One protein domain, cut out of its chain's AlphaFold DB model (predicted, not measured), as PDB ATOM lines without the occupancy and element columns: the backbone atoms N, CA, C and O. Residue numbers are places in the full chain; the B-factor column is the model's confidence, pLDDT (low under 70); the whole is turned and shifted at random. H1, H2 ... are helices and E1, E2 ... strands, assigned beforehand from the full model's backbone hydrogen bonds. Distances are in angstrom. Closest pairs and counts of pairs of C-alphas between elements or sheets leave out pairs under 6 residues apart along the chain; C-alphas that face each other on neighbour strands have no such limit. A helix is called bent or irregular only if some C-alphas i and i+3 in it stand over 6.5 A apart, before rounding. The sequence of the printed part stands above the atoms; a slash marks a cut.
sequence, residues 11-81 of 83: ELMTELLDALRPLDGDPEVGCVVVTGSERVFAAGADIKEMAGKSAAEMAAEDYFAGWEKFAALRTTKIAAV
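This is residues 11 to 81 of the 83 residues of the protein "Putative enoyl-CoA hydratase echA8" of Streptomyces aurantiacus JA 4570 (UniProt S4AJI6). A flat, open frame with an empty middle: H1 and H4 lie side by side along one edge, a small two-strand parallel sheet of E1 and E2 forms a second edge, and the long link from E1 to H2 runs back along the third. The short helices H2 and H3 lie at the far corner from the sheet, where residues 43 to 49 and 51 to 57 stand free. The printed part has 71 residues with four named helices and two named strands, in the order H1, E1, H2, H3, H4, E2; the sheet's order is E1, E2, and the class is mostly helix. The whole is loose, with a radius of gyration of the C-alphas of 14.4 A, and spans 43 by 30 by 14 A.

The sheet joins E1, residues 32 to 35, and E2, residues 77 to 80, which are parallel with 28 degrees between their directions. The C-alphas of Val 33 and Ile 78 face each other at 4.8 A. N 78 and O 32 are 2.8 A apart and N 34 and O 78 are 2.9 A apart, both within hydrogen-bond range. H1, residues 11 to 23, and H4, residues 65 to 72, touch, and H1 does so with residues 13 to 17 alone. Their closest C-alphas are those of Leu 17 and Phe 70, 6.3 A apart, and they run the same way at a shallow tilt of 31 degrees. H2, residues 47 to 51, and H3, residues 55 to 60, touch no helix; they are apart from each other only just, at 8.2 A. E1, H2, H3, H4 and E2 make a strand-helix-strand unit, two parallel neighbour strands with helices between them in the chain. In H2, H3 and H4 every O i to N i+4 pair is within hydrogen-bond range; in H1 7 of 9 are.

E1 is 9.9 A long from first to last C-alpha, and E2 9.8 A, from C-alpha 77 at (41.431, 24.180, 11.901) to C-alpha 80 at (34.117, 20.102, 17.057). H1 is 19.3 A long and begins at C-alpha 11 at (52.490, 15.284, 25.877); it is irregular, but only just: C-alphas 19 and 22 are 6.7 A apart. H4 is 10.6 A long, H3 8.6 A and H2 5.8 A.

The two C-alphas farthest apart are those of Glu 28 and Ser 54, at 43.3 A. The link from E1 to H2, 11 residues, is long; that from H1 to E1 is short, and those from H2 to H3, H3 to H4 and H4 to E2 are tight. The printed part has no cut. Its mean pLDDT is 93.2, and no printed residue is under 70.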
ATOM      1  N   GLU A  11      52.505  16.485  26.720       90.50
ATOM      2  CA  GLU A  11      52.490  15.284  25.877       90.50
ATOM      3  C   GLU A  11      51.430  15.403  24.774       90.50
ATOM      4  O   GLU A  11      51.767  15.325  23.594       90.50
ATOM      5  N   LEU A  12      50.180  15.725  25.135       91.81
ATOM      6  CA  LEU A  12      49.089  15.875  24.166       91.81
ATOM      7  C   LEU A  12      49.373  16.987  23.148       91.81
ATOM      8  O   LEU A  12      49.100  16.835  21.959       91.81
ATOM      9  N   MET A  13      49.922  18.114  23.603       94.56
ATOM     10  CA  MET A  13      50.345  19.205  22.725       94.56
ATOM     11  C   MET A  13      51.385  18.728  21.699       94.56
ATOM     12  O   MET A  13      51.304  19.095  20.525       94.56
ATOM     13  N   THR A  14      52.352  17.915  22.129       94.44
ATOM     14  CA  THR A  14      53.400  17.370  21.256       94.44
ATOM     15  C   THR A  14      52.812  16.397  20.239       94.44
ATOM     16  O   THR A  14      53.028  16.580  19.042       94.44
ATOM     17  N   GLU A  15      51.985  15.449  20.682       94.88
ATOM     18  CA  GLU A  15      51.300  14.500  19.797       94.88
ATOM     19  C   GLU A  15      50.421  15.209  18.760       94.88
ATOM     20  O   GLU A  15      50.427  14.856  17.578       94.88
ATOM     21  N   LEU A  16      49.693  16.250  19.177       95.00
ATOM     22  CA  LEU A  16      48.855  17.034  18.278       95.00
ATOM     23  C   LEU A  16      49.697  17.758  17.222       95.00
ATOM     24  O   LEU A  16      49.346  17.757  16.046       95.00
ATOM     25  N   LEU A  17      50.823  18.363  17.605       96.75
ATOM     26  CA  LEU A  17      51.724  19.000  16.645       96.75
ATOM     27  C   LEU A  17      52.330  17.996  15.667       96.75
ATOM     28  O   LEU A  17      52.389  18.285  14.473       96.75
ATOM     29  N   ASP A  18      52.762  16.835  16.148       96.88
ATOM     30  CA  ASP A  18      53.365  15.804  15.307       96.88
ATOM     31  C   ASP A  18      52.358  15.226  14.305       96.88
ATOM     32  O   ASP A  18      52.716  14.972  13.155       96.88
ATOM     33  N   ALA A  19      51.086  15.112  14.692       96.31
ATOM     34  CA  ALA A  19      50.012  14.707  13.790       96.31
ATOM     35  C   ALA A  19      49.663  15.780  12.743       96.31
ATOM     36  O   ALA A  19      49.331  15.446  11.607       96.31
ATOM     37  N   LEU A  20      49.717  17.066  13.108       96.75
ATOM     38  CA  LEU A  20      49.230  18.151  12.250       96.75
ATOM     39  C   LEU A  20      50.292  18.778  11.352       96.75
ATOM     40  O   LEU A  20      49.952  19.273  10.283       96.75
ATOM     41  N   ARG A  21      51.569  18.752  11.744       96.44
ATOM     42  CA  ARG A  21      52.663  19.302  10.926       96.44
ATOM     43  C   ARG A  21      52.751  18.689   9.524       96.44
ATOM     44  O   ARG A  21      52.940  19.466   8.595       96.44
ATOM     45  N   PRO A  22      52.606  17.363   9.325       96.44
ATOM     46  CA  PRO A  22      52.639  16.776   7.985       96.44
ATOM     47  C   PRO A  22      51.460  17.204   7.107       96.44
ATOM     48  O   PRO A  22      51.598  17.240   5.893       96.44
ATOM     49  N   LEU A  23      50.320  17.528   7.724       96.50
ATOM     50  CA  LEU A  23      49.117  17.984   7.029       96.50
ATOM     51  C   LEU A  23      49.187  19.481   6.699       96.50
ATOM     52  O   LEU A  23      48.366  19.980   5.933       96.50
ATOM     53  N   ASP A  24      50.128  20.218   7.300       97.19
ATOM     54  CA  ASP A  24      50.146  21.664   7.176       97.19
ATOM     55  C   ASP A  24      50.647  22.128   5.808       97.19
ATOM     56  O   ASP A  24      51.826  22.004   5.478       97.19
ATOM     57  N   GLY A  25      49.745  22.711   5.018       91.38
ATOM     58  CA  GLY A  25      50.050  23.149   3.658       91.38
ATOM     59  C   GLY A  25      50.035  22.019   2.628       91.38
ATOM     60  O   GLY A  25      50.412  22.262   1.481       91.38
ATOM     61  N   ASP A  26      49.580  20.823   3.013       97.06
ATOM     62  CA  ASP A  26      49.279  19.750   2.073       97.06
ATOM     63  C   ASP A  26      48.115  20.185   1.155       97.06
ATOM     64  O   ASP A  26      47.023  20.484   1.651       97.06
ATOM     65  N   PRO A  27      48.312  20.254  -0.177       95.88
ATOM     66  CA  PRO A  27      47.265  20.673  -1.107       95.88
ATOM     67  C   PRO A  27      46.069  19.710  -1.170       95.88
ATOM     68  O   PRO A  27      45.012  20.112  -1.658       95.88
ATOM     69  N   GLU A  28      46.206  18.469  -0.696       97.69
ATOM     70  CA  GLU A  28      45.105  17.503  -0.620       97.69
ATOM     71  C   GLU A  28      44.245  17.682   0.646       97.69
ATOM     72  O   GLU A  28      43.120  17.178   0.713       97.69
ATOM     73  N   VAL A  29      44.717  18.449   1.639       97.56
ATOM     74  CA  VAL A  29      44.029  18.667   2.920       97.56
ATOM     75  C   VAL A  29      43.379  20.053   2.967       97.56
ATOM     76  O   VAL A  29      44.026  21.078   3.160       97.56
ATOM     77  N   GLY A  30      42.048  20.100   2.853       95.38
ATOM     78  CA  GLY A  30      41.295  21.364   2.906       95.38
ATOM     79  C   GLY A  30      41.092  21.934   4.318       95.38
ATOM     80  O   GLY A  30      40.995  23.151   4.496       95.38
ATOM     81  N   CYS A  31      40.998  21.070   5.331       97.25
ATOM     82  CA  CYS A  31      40.905  21.458   6.738       97.25
ATOM     83  C   CYS A  31      41.201  20.272   7.664       97.25
ATOM     84  O   CYS A  31      41.127  19.113   7.256       97.25
ATOM     85  N   VAL A  32      41.473  20.579   8.928       97.19
ATOM     86  CA  VAL A  32      41.620  19.617  10.021       97.19
ATOM     87  C   VAL A  32      40.494  19.838  11.022       97.19
ATOM     88  O   VAL A  32      40.266  20.966  11.466       97.19
ATOM     89  N   VAL A  33      39.828  18.757  11.428       96.38
ATOM     90  CA  VAL A  33      38.870  18.778  12.539       96.38
ATOM     91  C   VAL A  33      39.540  18.232  13.796       96.38
ATOM     92  O   VAL A  33      40.031  17.107  13.801       96.38
ATOM     93  N   VAL A  34      39.523  19.015  14.873       94.75
ATOM     94  CA  VAL A  34      39.942  18.585  16.212       94.75
ATOM     95  C   VAL A  34      38.685  18.363  17.045       94.75
ATOM     96  O   VAL A  34      37.830  19.244  17.128       94.75
ATOM     97  N   THR A  35      38.556  17.188  17.654       93.88
ATOM     98  CA  THR A  35      37.412  16.812  18.495       93.88
ATOM     99  C   THR A  35      37.894  16.080  19.744       93.88
ATOM    100  O   THR A  35      39.025  15.597  19.785       93.88
ATOM    101  N   GLY A  36      37.040  16.003  20.761       89.50
ATOM    102  CA  GLY A  36      37.288  15.180  21.941       89.50
ATOM    103  C   GLY A  36      36.394  13.949  21.992       89.50
ATOM    104  O   GLY A  36      35.928  13.438  20.976       89.50
ATOM    105  N   SER A  37      36.158  13.464  23.207       86.56
ATOM    106  CA  SER A  37      35.241  12.349  23.445       86.56
ATOM    107  C   SER A  37      33.778  12.805  23.388       86.56
ATOM    108  O   SER A  37      33.492  13.999  23.454       86.56
ATOM    109  N   GLU A  38      32.839  11.855  23.380       83.25
ATOM    110  CA  GLU A  38      31.399  12.155  23.479       83.25
ATOM    111  C   GLU A  38      31.025  12.954  24.738       83.25
ATOM    112  O   GLU A  38      30.028  13.667  24.742       83.25
ATOM    113  N   ARG A  39      31.805  12.827  25.820       82.50
ATOM    114  CA  ARG A  39      31.499  13.446  27.119       82.50
ATOM    115  C   ARG A  39      32.201  14.774  27.358       82.50
ATOM    116  O   ARG A  39      31.777  15.514  28.235       82.50
ATOM    117  N   VAL A  40      33.336  15.009  26.706       87.75
ATOM    118  CA  VAL A  40      34.137  16.221  26.898       87.75
ATOM    119  C   VAL A  40      35.127  16.389  25.752       87.75
ATOM    120  O   VAL A  40      35.812  15.437  25.363       87.75
ATOM    121  N   PHE A  41      35.235  17.624  25.267       89.50
ATOM    122  CA  PHE A  41      36.250  18.065  24.323       89.50
ATOM    123  C   PHE A  41      37.639  18.043  24.975       89.50
ATOM    124  O   PHE A  41      38.464  17.196  24.640       89.50
ATOM    125  N   ALA A  42      37.846  18.909  25.972       89.06
ATOM    126  CA  ALA A  42      39.025  18.980  26.832       89.06
ATOM    127  C   ALA A  42      38.616  19.502  28.219       89.06
ATOM    128  O   ALA A  42      37.844  20.457  28.296       89.06
ATOM    129  N   ALA A  43      39.103  18.915  29.318       85.06
ATOM    130  CA  ALA A  43      38.733  19.355  30.675       85.06
ATOM    131  C   ALA A  43      39.781  20.261  31.332       85.06
ATOM    132  O   ALA A  43      40.073  20.127  32.521       85.06
ATOM    133  N   GLY A  44      40.314  21.204  30.556       86.62
ATOM    134  CA  GLY A  44      41.297  22.182  31.016       86.62
ATOM    135  C   GLY A  44      42.737  21.676  30.963       86.62
ATOM    136  O   GLY A  44      43.028  20.656  30.341       86.62
ATOM    137  N   ALA A  45      43.642  22.431  31.584       86.69
ATOM    138  CA  ALA A  45      45.067  22.112  31.637       86.69
ATOM    139  C   ALA A  45      45.369  20.985  32.635       86.69
ATOM    140  O   ALA A  45      44.658  20.816  33.632       86.69
ATOM    141  N   ASP A  46      46.453  20.245  32.398       86.75
ATOM    142  CA  ASP A  46      46.949  19.277  33.375       86.75
ATOM    143  C   ASP A  46      47.631  19.990  34.558       86.75
ATOM    144  O   ASP A  46      48.823  20.295  34.564       86.75
ATOM    145  N   ILE A  47      46.845  20.251  35.604       87.50
ATOM    146  CA  ILE A  47      47.328  20.909  36.823       87.50
ATOM    147  C   ILE A  47      48.414  20.089  37.527       87.50
ATOM    148  O   ILE A  47      49.228  20.673  38.235       87.50
ATOM    149  N   LYS A  48      48.472  18.761  37.351       86.81
ATOM    150  CA  LYS A  48      49.513  17.950  37.997       86.81
ATOM    151  C   LYS A  48      50.883  18.238  37.392       86.81
ATOM    152  O   LYS A  48      51.848  18.323  38.145       86.81
ATOM    153  N   GLU A  49      50.955  18.435  36.076       84.88
ATOM    154  CA  GLU A  49      52.196  18.847  35.406       84.88
ATOM    155  C   GLU A  49      52.622  20.255  35.831       84.88
ATOM    156  O   GLU A  49      53.803  20.508  36.072       84.88
ATOM    157  N   MET A  50      51.655  21.163  35.984       86.94
ATOM    158  CA  MET A  50      51.922  22.558  36.345       86.94
ATOM    159  C   MET A  50      52.263  22.745  37.829       86.94
ATOM    160  O   MET A  50      53.035  23.632  38.176       86.94
ATOM    161  N   ALA A  51      51.706  21.921  38.721       91.12
ATOM    162  CA  ALA A  51      51.877  22.055  40.170       91.12
ATOM    163  C   ALA A  51      53.330  21.863  40.636       91.12
ATOM    164  O   ALA A  51      53.695  22.345  41.706       91.12
ATOM    165  N   GLY A  52      54.147  21.158  39.848       89.69
ATOM    166  CA  GLY A  52      55.562  20.928  40.137       89.69
ATOM    167  C   GLY A  52      56.501  22.057  39.707       89.69
ATOM    168  O   GLY A  52      57.698  21.933  39.945       89.69
ATOM    169  N   LYS A  53      55.997  23.118  39.061       90.50
ATOM    170  CA  LYS A  53      56.820  24.154  38.425       90.50
ATOM    171  C   LYS A  53      56.528  25.538  38.998       90.50
ATOM    172  O   LYS A  53      55.382  25.944  39.178       90.50
ATOM    173  N   SER A  54      57.586  26.297  39.248       94.94
ATOM    174  CA  SER A  54      57.512  27.726  39.537       94.94
ATOM    175  C   SER A  54      57.228  28.533  38.268       94.94
ATOM    176  O   SER A  54      57.505  28.101  37.150       94.94
ATOM    177  N   ALA A  55      56.737  29.763  38.427       91.19
ATOM    178  CA  ALA A  55      56.525  30.667  37.296       91.19
ATOM    179  C   ALA A  55      57.818  30.944  36.500       91.19
ATOM    180  O   ALA A  55      57.766  31.108  35.283       91.19
ATOM    181  N   ALA A  56      58.975  30.968  37.174       96.31
ATOM    182  CA  ALA A  56      60.270  31.171  36.529       96.31
ATOM    183  C   ALA A  56      60.670  29.973  35.656       96.31
ATOM    184  O   ALA A  56      61.130  30.175  34.537       96.31
ATOM    185  N   GLU A  57      60.451  28.743  36.133       95.19
ATOM    186  CA  GLU A  57      60.693  27.524  35.348       95.19
ATOM    187  C   GLU A  57      59.760  27.457  34.139       95.19
ATOM    188  O   GLU A  57      60.219  27.237  33.025       95.19
ATOM    189  N   MET A  58      58.470  27.750  34.330       92.75
ATOM    190  CA  MET A  58      57.488  27.776  33.238       92.75
ATOM    191  C   MET A  58      57.863  28.776  32.137       92.75
ATOM    192  O   MET A  58      57.698  28.481  30.954       92.75
ATOM    193  N   ALA A  59      58.370  29.951  32.521       93.31
ATOM    194  CA  ALA A  59      58.836  30.961  31.577       93.31
ATOM    195  C   ALA A  59      60.151  30.554  30.895       93.31
ATOM    196  O   ALA A  59      60.295  30.742  29.691       93.31
ATOM    197  N   ALA A  60      61.104  29.988  31.642       95.31
ATOM    198  CA  ALA A  60      62.395  29.560  31.105       95.31
ATOM    199  C   ALA A  60      62.269  28.387  30.119       95.31
ATOM    200  O   ALA A  60      63.028  28.309  29.156       95.31
ATOM    201  N   GLU A  61      61.314  27.489  30.356       93.06
ATOM    202  CA  GLU A  61      61.007  26.358  29.476       93.06
ATOM    203  C   GLU A  61      60.118  26.737  28.288       93.06
ATOM    204  O   GLU A  61      59.900  25.904  27.410       93.06
ATOM    205  N   ASP A  62      59.589  27.966  28.271       93.31
ATOM    206  CA  ASP A  62      58.596  28.414  27.296       93.31
ATOM    207  C   ASP A  62      57.431  27.406  27.191       93.31
ATOM    208  O   ASP A  62      57.057  26.913  26.125       93.31
ATOM    209  N   TYR A  63      56.902  27.021  28.361       91.12
ATOM    210  CA  TYR A  63      56.109  25.799  28.548       91.12
ATOM    211  C   TYR A  63      54.883  25.692  27.619       91.12
ATOM    212  O   TYR A  63      54.468  24.590  27.257       91.12
ATOM    213  N   PHE A  64      54.311  26.826  27.195       91.88
ATOM    214  CA  PHE A  64      53.143  26.877  26.309       91.88
ATOM    215  C   PHE A  64      53.469  27.116  24.824       91.88
ATOM    216  O   PHE A  64      52.549  27.110  24.005       91.88
ATOM    217  N   ALA A  65      54.741  27.252  24.436       94.81
ATOM    218  CA  ALA A  65      55.158  27.587  23.068       94.81
ATOM    219  C   ALA A  65      54.598  26.658  21.985       94.81
ATOM    220  O   ALA A  65      54.378  27.066  20.843       94.81
ATOM    221  N   GLY A  66      54.379  25.378  22.293       95.38
ATOM    222  CA  GLY A  66      53.806  24.461  21.310       95.38
ATOM    223  C   GLY A  66      52.357  24.801  20.946       95.38
ATOM    224  O   GLY A  66      51.964  24.592  19.800       95.38
ATOM    225  N   TRP A  67      51.589  25.425  21.841       95.25
ATOM    226  CA  TRP A  67      50.253  25.925  21.509       95.25
ATOM    227  C   TRP A  67      50.301  27.128  20.564       95.25
ATOM    228  O   TRP A  67      49.450  27.245  19.683       95.25
ATOM    229  N   GLU A  68      51.330  27.971  20.666       95.69
ATOM    230  CA  GLU A  68      51.576  29.036  19.685       95.69
ATOM    231  C   GLU A  68      51.934  28.448  18.314       95.69
ATOM    232  O   GLU A  68      51.402  28.878  17.289       95.69
ATOM    233  N   LYS A  69      52.758  27.390  18.287       96.44
ATOM    234  CA  LYS A  69      53.070  26.648  17.052       96.44
ATOM    235  C   LYS A  69      51.822  26.012  16.440       96.44
ATOM    236  O   LYS A  69      51.660  26.052  15.226       96.44
ATOM    237  N   PHE A  70      50.925  25.463  17.261       96.12
ATOM    238  CA  PHE A  70      49.639  24.928  16.808       96.12
ATOM    239  C   PHE A  70      48.765  26.032  16.198       96.12
ATOM    240  O   PHE A  70      48.189  25.859  15.120       96.12
ATOM    241  N   ALA A  71      48.694  27.194  16.853       95.44
ATOM    242  CA  ALA A  71      47.953  28.342  16.346       95.44
ATOM    243  C   ALA A  71      48.504  28.825  14.992       95.44
ATOM    244  O   ALA A  71      47.713  29.161  14.107       95.44
ATOM    245  N   ALA A  72      49.828  28.780  14.814       96.50
ATOM    246  CA  ALA A  72      50.535  29.224  13.616       96.50
ATOM    247  C   ALA A  72      50.387  28.310  12.382       96.50
ATOM    248  O   ALA A  72      50.738  28.743  11.284       96.50
ATOM    249  N   LEU A  73      49.860  27.085  12.524       97.00
ATOM    250  CA  LEU A  73      49.596  26.198  11.379       97.00
ATOM    251  C   LEU A  73      48.660  26.877  10.368       97.00
ATOM    252  O   LEU A  73      47.663  27.499  10.753       97.00
ATOM    253  N   ARG A  74      48.973  26.745   9.079       96.56
ATOM    254  CA  ARG A  74      48.297  27.447   7.974       96.56
ATOM    255  C   ARG A  74      46.975  26.805   7.575       96.56
ATOM    256  O   ARG A  74      46.051  27.505   7.168       96.56
ATOM    257  N   THR A  75      46.905  25.486   7.659       96.75
ATOM    258  CA  THR A  75      45.732  24.690   7.289       96.75
ATOM    259  C   THR A  75      44.569  25.058   8.190       96.75
ATOM    260  O   THR A  75      44.745  25.194   9.396       96.75
ATOM    261  N   THR A  76      43.374  25.242   7.632       96.12
ATOM    262  CA  THR A  76      42.197  25.636   8.418       96.12
ATOM    263  C   THR A  76      41.900  24.594   9.497       96.12
ATOM    264  O   THR A  76      41.759  23.411   9.192       96.12
ATOM    265  N   LYS A  77      41.765  25.035  10.754       96.31
ATOM    266  CA  LYS A  77      41.431  24.180  11.901       96.31
ATOM    267  C   LYS A  77      39.995  24.443  12.339       96.31
ATOM    268  O   LYS A  77      39.621  25.596  12.544       96.31
ATOM    269  N   ILE A  78      39.211  23.384  12.518       97.44
ATOM    270  CA  ILE A  78      37.834  23.433  13.018       97.44
ATOM    271  C   ILE A  78      37.776  22.639  14.321       97.44
ATOM    272  O   ILE A  78      38.139  21.466  14.352       97.44
ATOM    273  N   ALA A  79      37.302  23.260  15.398       96.06
ATOM    274  CA  ALA A  79      37.036  22.554  16.646       96.06
ATOM    275  C   ALA A  79      35.589  22.039  16.656       96.06
ATOM    276  O   ALA A  79      34.649  22.828  16.566       96.06
ATOM    277  N   ALA A  80      35.409  20.726  16.792       95.38
ATOM    278  CA  ALA A  80      34.117  20.102  17.057       95.38
ATOM    279  C   ALA A  80      33.998  19.844  18.567       95.38
ATOM    280  O   ALA A  80      34.558  18.888  19.103       95.38
ATOM    281  N   VAL A  81      33.314  20.750  19.267       92.62
ATOM    282  CA  VAL A  81      33.273  20.776  20.735       92.62
ATOM    283  C   VAL A  81      32.023  20.056  21.243       92.62
ATOM    284  O   VAL A  81      30.909  20.471  20.937       92.62
TER     285      VAL A  81